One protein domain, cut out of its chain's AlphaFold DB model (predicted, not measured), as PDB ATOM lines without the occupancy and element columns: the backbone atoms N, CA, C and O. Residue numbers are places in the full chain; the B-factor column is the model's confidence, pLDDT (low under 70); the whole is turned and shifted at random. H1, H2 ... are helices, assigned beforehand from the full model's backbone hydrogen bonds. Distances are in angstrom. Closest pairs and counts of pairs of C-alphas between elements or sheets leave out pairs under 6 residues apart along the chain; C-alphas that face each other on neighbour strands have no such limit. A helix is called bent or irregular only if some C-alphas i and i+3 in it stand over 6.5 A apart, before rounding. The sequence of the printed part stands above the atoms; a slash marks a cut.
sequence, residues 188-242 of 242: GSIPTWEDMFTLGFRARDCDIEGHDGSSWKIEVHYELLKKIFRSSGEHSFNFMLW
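What this domain is: This is residues 188 to 242 of the 242 residues of an uncharacterized protein of Fusarium sp. AF-8 (UniProt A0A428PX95). Two helices lie side by side as a flat helical hairpin, H2 folding back along H1 after a tight turn. At its open end, residues 188 to 192 run across from near the end of H2 to the start of H1, and a tail without a named element, residues 230 to 242, leads from the end of H2 out beyond that open end. The printed part has 55 residues with two named helices, H1 then H2, and no named strand; the class is all helix. It is loose, with a radius of gyration of the C-alphas of 13.2 A, and flat, spanning 39 by 25 by 10 A.

How they stand to each other: The longest helix by residues is H2, residues 213 to 229. It touches H1, residues 193 to 208, with 12 pairs of C-alphas within 8 A. Their closest C-alphas, those of Ala 203 and Val 220, are 6.0 A apart. The two run opposite ways at a shallow tilt of 6 degrees and form a helical hairpin. H2 has a kink of 32 degrees near residue 223 and is only just irregular, with C-alphas 219 and 222 6.52 A apart. In H1 every O i to N i+4 pair is within hydrogen-bond range; in H2, 10 of 13 are.

Where its parts are: H2 measures 21.6 A from C-alpha 213 at (73.665, 5.883, -17.531) to C-alpha 229 at (81.596, 7.275, 2.503). H1 measures 22.5 A and begins with C-alpha 193 at (91.427, -4.334, -3.313).

The domain as a whole: The two C-alphas farthest apart, those of Asp 212 and Leu 241, are 41.0 A apart. The printed part has no cut, ends at the chain's last residue, Trp 242, and joins H1 to H2 by a tight link of 4 residues. The mean pLDDT of the printed part is 79.2, and residues 232 to 242 are under 70.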
ATOM      1  N   GLY A 188      85.944  10.096   3.999       79.44
ATOM      2  CA  GLY A 188      85.811   8.795   3.354       79.44
ATOM      3  C   GLY A 188      87.006   7.869   3.580       79.44
ATOM      4  O   GLY A 188      88.049   8.256   4.101       79.44
ATOM      5  N   SER A 189      86.823   6.607   3.214       80.31
ATOM      6  CA  SER A 189      87.809   5.538   3.287       80.31
ATOM      7  C   SER A 189      88.233   5.095   1.894       80.31
ATOM      8  O   SER A 189      87.436   5.095   0.955       80.31
ATOM      9  N   ILE A 190      89.484   4.659   1.766       80.69
ATOM     10  CA  ILE A 190      89.969   4.009   0.546       80.69
ATOM     11  C   ILE A 190      89.352   2.596   0.493       80.69
ATOM     12  O   ILE A 190      89.550   1.840   1.447       80.69
ATOM     13  N   PRO A 191      88.606   2.227  -0.567       83.94
ATOM     14  CA  PRO A 191      88.069   0.875  -0.724       83.94
ATOM     15  C   PRO A 191      89.180  -0.179  -0.758       83.94
ATOM     16  O   PRO A 191      90.290   0.103  -1.217       83.94
ATOM     17  N   THR A 192      88.893  -1.401  -0.300       84.62
ATOM     18  CA  THR A 192      89.889  -2.481  -0.356       84.62
ATOM     19  C   THR A 192      90.110  -2.960  -1.791       84.62
ATOM     20  O   THR A 192      89.345  -2.653  -2.709       84.62
ATOM     21  N   TRP A 193      91.162  -3.750  -2.002       79.75
ATOM     22  CA  TRP A 193      91.427  -4.334  -3.313       79.75
ATOM     23  C   TRP A 193      90.294  -5.262  -3.773       79.75
ATOM     24  O   TRP A 193      89.889  -5.222  -4.933       79.75
ATOM     25  N   GLU A 194      89.727  -6.053  -2.863       84.06
ATOM     26  CA  GLU A 194      88.595  -6.942  -3.135       84.06
ATOM     27  C   GLU A 194      87.340  -6.158  -3.538       84.06
ATOM     28  O   GLU A 194      86.616  -6.571  -4.453       84.06
ATOM     29  N   ASP A 195      87.101  -5.010  -2.895       88.69
ATOM     30  CA  ASP A 195      86.017  -4.100  -3.261       88.69
ATOM     31  C   ASP A 195      86.212  -3.571  -4.684       88.69
ATOM     32  O   ASP A 195      85.293  -3.638  -5.503       88.69
ATOM     33  N   MET A 196      87.424  -3.108  -4.999       88.56
ATOM     34  CA  MET A 196      87.765  -2.604  -6.331       88.56
ATOM     35  C   MET A 196      87.654  -3.690  -7.405       88.56
ATOM     36  O   MET A 196      87.166  -3.419  -8.501       88.56
ATOM     37  N   PHE A 197      88.042  -4.928  -7.097       88.12
ATOM     38  CA  PHE A 197      87.938  -6.055  -8.021       88.12
ATOM     39  C   PHE A 197      86.477  -6.431  -8.305       88.12
ATOM     40  O   PHE A 197      86.078  -6.588  -9.459       88.12
ATOM     41  N   THR A 198      85.653  -6.502  -7.257       89.69
ATOM     42  CA  THR A 198      84.211  -6.775  -7.378       89.69
ATOM     43  C   THR A 198      83.512  -5.692  -8.193       89.69
ATOM     44  O   THR A 198      82.692  -5.985  -9.064       89.69
ATOM     45  N   LEU A 199      83.859  -4.431  -7.938       92.75
ATOM     46  CA  LEU A 199      83.330  -3.297  -8.679       92.75
ATOM     47  C   LEU A 199      83.770  -3.319 -10.148       92.75
ATOM     48  O   LEU A 199      82.972  -3.019 -11.032       92.75
ATOM     49  N   GLY A 200      85.016  -3.724 -10.410       91.94
ATOM     50  CA  GLY A 200      85.551  -3.892 -11.758       91.94
ATOM     51  C   GLY A 200      84.752  -4.896 -12.591       91.94
ATOM     52  O   GLY A 200      84.469  -4.620 -13.756       91.94
ATOM     53  N   PHE A 201      84.316  -6.014 -12.002       92.50
ATOM     54  CA  PHE A 201      83.420  -6.946 -12.695       92.50
ATOM     55  C   PHE A 201      82.072  -6.320 -13.027       92.50
ATOM     56  O   PHE A 201      81.643  -6.408 -14.168       92.50
ATOM     57  N   ARG A 202      81.445  -5.613 -12.082       91.56
ATOM     58  CA  ARG A 202      80.162  -4.940 -12.346       91.56
ATOM     59  C   ARG A 202      80.275  -3.887 -13.442       91.56
ATOM     60  O   ARG A 202      79.402  -3.796 -14.295       91.56
ATOM     61  N   ALA A 203      81.360  -3.114 -13.441       93.88
ATOM     62  CA  ALA A 203      81.628  -2.137 -14.488       93.88
ATOM     63  C   ALA A 203      81.813  -2.808 -15.855       93.88
ATOM     64  O   ALA A 203      81.298  -2.320 -16.858       93.88
ATOM     65  N   ARG A 204      82.504  -3.953 -15.891       92.88
ATOM     66  CA  ARG A 204      82.645  -4.764 -17.103       92.88
ATOM     67  C   ARG A 204      81.298  -5.302 -17.585       92.88
ATOM     68  O   ARG A 204      81.034  -5.231 -18.778       92.88
ATOM     69  N   ASP A 205      80.474  -5.833 -16.690       93.38
ATOM     70  CA  ASP A 205      79.165  -6.387 -17.043       93.38
ATOM     71  C   ASP A 205      78.249  -5.282 -17.588       93.38
ATOM     72  O   ASP A 205      77.677  -5.440 -18.661       93.38
ATOM     73  N   CYS A 206      78.231  -4.104 -16.949       92.12
ATOM     74  CA  CYS A 206      77.530  -2.922 -17.458       92.12
ATOM     75  C   CYS A 206      77.993  -2.511 -18.868       92.12
ATOM     76  O   CYS A 206      77.168  -2.127 -19.699       92.12
ATOM     77  N   ASP A 207      79.298  -2.567 -19.151       92.00
ATOM     78  CA  ASP A 207      79.841  -2.250 -20.477       92.00
ATOM     79  C   ASP A 207      79.424  -3.291 -21.529       92.00
ATOM     80  O   ASP A 207      78.935  -2.938 -22.603       92.00
ATOM     81  N   ILE A 208      79.546  -4.581 -21.199       93.12
ATOM     82  CA  ILE A 208      79.194  -5.696 -22.092       93.12
ATOM     83  C   ILE A 208      77.694  -5.714 -22.401       93.12
ATOM     84  O   ILE A 208      77.303  -5.949 -23.547       93.12
ATOM     85  N   GLU A 209      76.853  -5.474 -21.397       92.38
ATOM     86  CA  GLU A 209      75.394  -5.489 -21.525       92.38
ATOM     87  C   GLU A 209      74.841  -4.189 -22.132       92.38
ATOM     88  O   GLU A 209      73.658  -4.111 -22.471       92.38
ATOM     89  N   GLY A 210      75.693  -3.178 -22.341       91.12
ATOM     90  CA  GLY A 210      75.298  -1.899 -22.928       91.12
ATOM     91  C   GLY A 210      74.351  -1.110 -22.024       91.12
ATOM     92  O   GLY A 210      73.437  -0.443 -22.515       91.12
ATOM     93  N   HIS A 211      74.554  -1.213 -20.710       90.00
ATOM     94  CA  HIS A 211      73.742  -0.550 -19.701       90.00
ATOM     95  C   HIS A 211      73.740   0.970 -19.869       90.00
ATOM     96  O   HIS A 211      74.751   1.598 -20.197       90.00
ATOM     97  N   ASP A 212      72.575   1.567 -19.623       90.31
ATOM     98  CA  ASP A 212      72.399   3.009 -19.713       90.31
ATOM     99  C   ASP A 212      73.055   3.738 -18.527       90.31
ATOM    100  O   ASP A 212      73.533   3.147 -17.550       90.31
ATOM    101  N   GLY A 213      73.068   5.070 -18.587       84.19
ATOM    102  CA  GLY A 213      73.665   5.883 -17.531       84.19
ATOM    103  C   GLY A 213      72.987   5.729 -16.162       84.19
ATOM    104  O   GLY A 213      73.575   6.133 -15.158       84.19
ATOM    105  N   SER A 214      71.769   5.189 -16.087       88.00
ATOM    106  CA  SER A 214      71.056   4.953 -14.828       88.00
ATOM    107  C   SER A 214      71.552   3.677 -14.156       88.00
ATOM    108  O   SER A 214      71.874   3.710 -12.968       88.00
ATOM    109  N   SER A 215      71.707   2.598 -14.922       89.31
ATOM    110  CA  SER A 215      72.309   1.350 -14.451       89.31
ATOM    111  C   SER A 215      73.739   1.565 -13.956       89.31
ATOM    112  O   SER A 215      74.046   1.214 -12.819       89.31
ATOM    113  N   TRP A 216      74.581   2.285 -14.709       91.69
ATOM    114  CA  TRP A 216      75.943   2.636 -14.266       91.69
ATOM    115  C   TRP A 216      75.970   3.384 -12.926       91.69
ATOM    116  O   TRP A 216      76.826   3.138 -12.070       91.69
ATOM    117  N   LYS A 217      75.020   4.305 -12.713       90.06
ATOM    118  CA  LYS A 217      74.928   5.064 -11.458       90.06
ATOM    119  C   LYS A 217      74.623   4.166 -10.269       90.06
ATOM    120  O   LYS A 217      75.174   4.406  -9.201       90.06
ATOM    121  N   ILE A 218      73.751   3.178 -10.433       90.12
ATOM    122  CA  ILE A 218      73.297   2.324  -9.332       90.12
ATOM    123  C   ILE A 218      74.280   1.176  -9.096       90.12
ATOM    124  O   ILE A 218      74.666   0.918  -7.959       90.12
ATOM    125  N   GLU A 219      74.711   0.498 -10.153       89.69
ATOM    126  CA  GLU A 219      75.469  -0.750 -10.040       89.69
ATOM    127  C   GLU A 219      76.955  -0.526  -9.758       89.69
ATOM    128  O   GLU A 219      77.585  -1.360  -9.102       89.69
ATOM    129  N   VAL A 220      77.493   0.609 -10.221       92.56
ATOM    130  CA  VAL A 220      78.917   0.945 -10.110       92.56
ATOM    131  C   VAL A 220      79.116   2.167  -9.218       92.56
ATOM    132  O   VAL A 220      79.714   2.069  -8.149       92.56
ATOM    133  N   HIS A 221      78.606   3.337  -9.612       91.75
ATOM    134  CA  HIS A 221      78.959   4.575  -8.906       91.75
ATOM    135  C   HIS A 221      78.424   4.616  -7.472       91.75
ATOM    136  O   HIS A 221      79.149   5.007  -6.561       91.75
ATOM    137  N   TYR A 222      77.177   4.204  -7.252       91.44
ATOM    138  CA  TYR A 222      76.582   4.179  -5.920       91.44
ATOM    139  C   TYR A 222      77.311   3.202  -4.996       91.44
ATOM    140  O   TYR A 222      77.624   3.566  -3.864       91.44
ATOM    141  N   GLU A 223      77.638   2.000  -5.472       91.75
ATOM    142  CA  GLU A 223      78.376   1.027  -4.665       91.75
ATOM    143  C   GLU A 223      79.784   1.525  -4.325       91.75
ATOM    144  O   GLU A 223      80.199   1.423  -3.172       91.75
ATOM    145  N   LEU A 224      80.484   2.167  -5.267       92.00
ATOM    146  CA  LEU A 224      81.770   2.810  -4.987       92.00
ATOM    147  C   LEU A 224      81.640   3.896  -3.911       92.00
ATOM    148  O   LEU A 224      82.380   3.897  -2.930       92.00
ATOM    149  N   LEU A 225      80.680   4.810  -4.065       90.94
ATOM    150  CA  LEU A 225      80.457   5.893  -3.105       90.94
ATOM    151  C   LEU A 225      80.056   5.359  -1.730       90.94
ATOM    152  O   LEU A 225      80.493   5.888  -0.712       90.94
ATOM    153  N   LYS A 226      79.265   4.286  -1.680       89.62
ATOM    154  CA  LYS A 226      78.914   3.598  -0.438       89.62
ATOM    155  C   LYS A 226      80.162   3.031   0.242       89.62
ATOM    156  O   LYS A 226      80.307   3.203   1.448       89.62
ATOM    157  N   LYS A 227      81.087   2.431  -0.511       89.38
ATOM    158  CA  LYS A 227      82.366   1.940   0.026       89.38
ATOM    159  C   LYS A 227      83.293   3.059   0.501       89.38
ATOM    160  O   LYS A 227      84.022   2.874   1.470       89.38
ATOM    161  N   ILE A 228      83.247   4.225  -0.136       88.19
ATOM    162  CA  ILE A 228      84.068   5.370   0.269       88.19
ATOM    163  C   ILE A 228      83.474   6.068   1.495       88.19
ATOM    164  O   ILE A 228      84.190   6.344   2.446       88.19
ATOM    165  N   PHE A 229      82.176   6.359   1.512       87.62
ATOM    166  CA  PHE A 229      81.596   7.275   2.503       87.62
ATOM    167  C   PHE A 229      80.756   6.600   3.587       87.62
ATOM    168  O   PHE A 229      80.452   7.237   4.591       87.62
ATOM    169  N   ARG A 230      80.346   5.342   3.393       82.94
ATOM    170  CA  ARG A 230      79.411   4.637   4.290       82.94
ATOM    171  C   ARG A 230      79.966   3.341   4.870       82.94
ATOM    172  O   ARG A 230      79.263   2.671   5.623       82.94
ATOM    173  N   SER A 231      81.199   2.971   4.542       71.56
ATOM    174  CA  SER A 231      81.872   1.863   5.217       71.56
ATOM    175  C   SER A 231      82.090   2.248   6.675       71.56
ATOM    176  O   SER A 231      82.806   3.206   6.966       71.56
ATOM    177  N   SER A 232      81.457   1.522   7.600       54.19
ATOM    178  CA  SER A 232      81.779   1.619   9.024       54.19
ATOM    179  C   SER A 232      83.284   1.417   9.183       54.19
ATOM    180  O   SER A 232      83.823   0.487   8.588       54.19
ATOM    181  N   GLY A 233      83.953   2.293   9.935       52.38
ATOM    182  CA  GLY A 233      85.409   2.338  10.113       52.38
ATOM    183  C   GLY A 233      86.034   1.122  10.814       52.38
ATOM    184  O   GLY A 233      86.775   1.283  11.774       52.38
ATOM    185  N   GLU A 234      85.773  -0.089  10.326       44.94
ATOM    186  CA  GLU A 234      86.391  -1.357  10.717       44.94
ATOM    187  C   GLU A 234      87.371  -1.858   9.646       44.94
ATOM    188  O   GLU A 234      87.588  -3.050   9.472       44.94
ATOM    189  N   HIS A 235      88.031  -0.955   8.931       46.16
ATOM    190  CA  HIS A 235      89.223  -1.320   8.174       46.16
ATOM    191  C   HIS A 235      90.411  -0.558   8.749       46.16
ATOM    192  O   HIS A 235      90.912   0.415   8.196       46.16
ATOM    193  N   SER A 236      90.866  -1.046   9.909       39.09
ATOM    194  CA  SER A 236      92.293  -1.009  10.221       39.09
ATOM    195  C   SER A 236      93.012  -1.578   9.001       39.09
ATOM    196  O   SER A 236      92.828  -2.752   8.672       39.09
ATOM    197  N   PHE A 237      93.763  -0.731   8.296       43.28
ATOM    198  CA  PHE A 237      94.627  -1.135   7.194       43.28
ATOM    199  C   PHE A 237      95.753  -2.021   7.740       43.28
ATOM    200  O   PHE A 237      96.895  -1.597   7.893       43.28
ATOM    201  N   ASN A 238      95.431  -3.278   8.025       31.53
ATOM    202  CA  ASN A 238      96.407  -4.347   8.036       31.53
ATOM    203  C   ASN A 238      96.673  -4.704   6.574       31.53
ATOM    204  O   ASN A 238      96.062  -5.617   6.023       31.53
ATOM    205  N   PHE A 239      97.628  -4.009   5.955       41.16
ATOM    206  CA  PHE A 239      98.471  -4.683   4.974       41.16
ATOM    207  C   PHE A 239      99.244  -5.756   5.748       41.16
ATOM    208  O   PHE A 239     100.331  -5.522   6.275       41.16
ATOM    209  N   MET A 240      98.625  -6.924   5.913       33.09
ATOM    210  CA  MET A 240      99.338  -8.112   6.348       33.09
ATOM    211  C   MET A 240     100.330  -8.463   5.238       33.09
ATOM    212  O   MET A 240      99.931  -8.966   4.195       33.09
ATOM    213  N   LEU A 241     101.599  -8.118   5.485       35.09
ATOM    214  CA  LEU A 241     102.803  -8.863   5.107       35.09
ATOM    215  C   LEU A 241     102.637  -9.811   3.911       35.09
ATOM    216  O   LEU A 241     102.352 -10.979   4.147       35.09
ATOM    217  N   TRP A 242     102.917  -9.337   2.694       31.91
ATOM    218  CA  TRP A 242     103.438 -10.158   1.594       31.91
ATOM    219  C   TRP A 242     104.387  -9.325   0.736       31.91
ATOM    220  O   TRP A 242     103.992  -8.202   0.351       31.91
TER     221      TRP A 242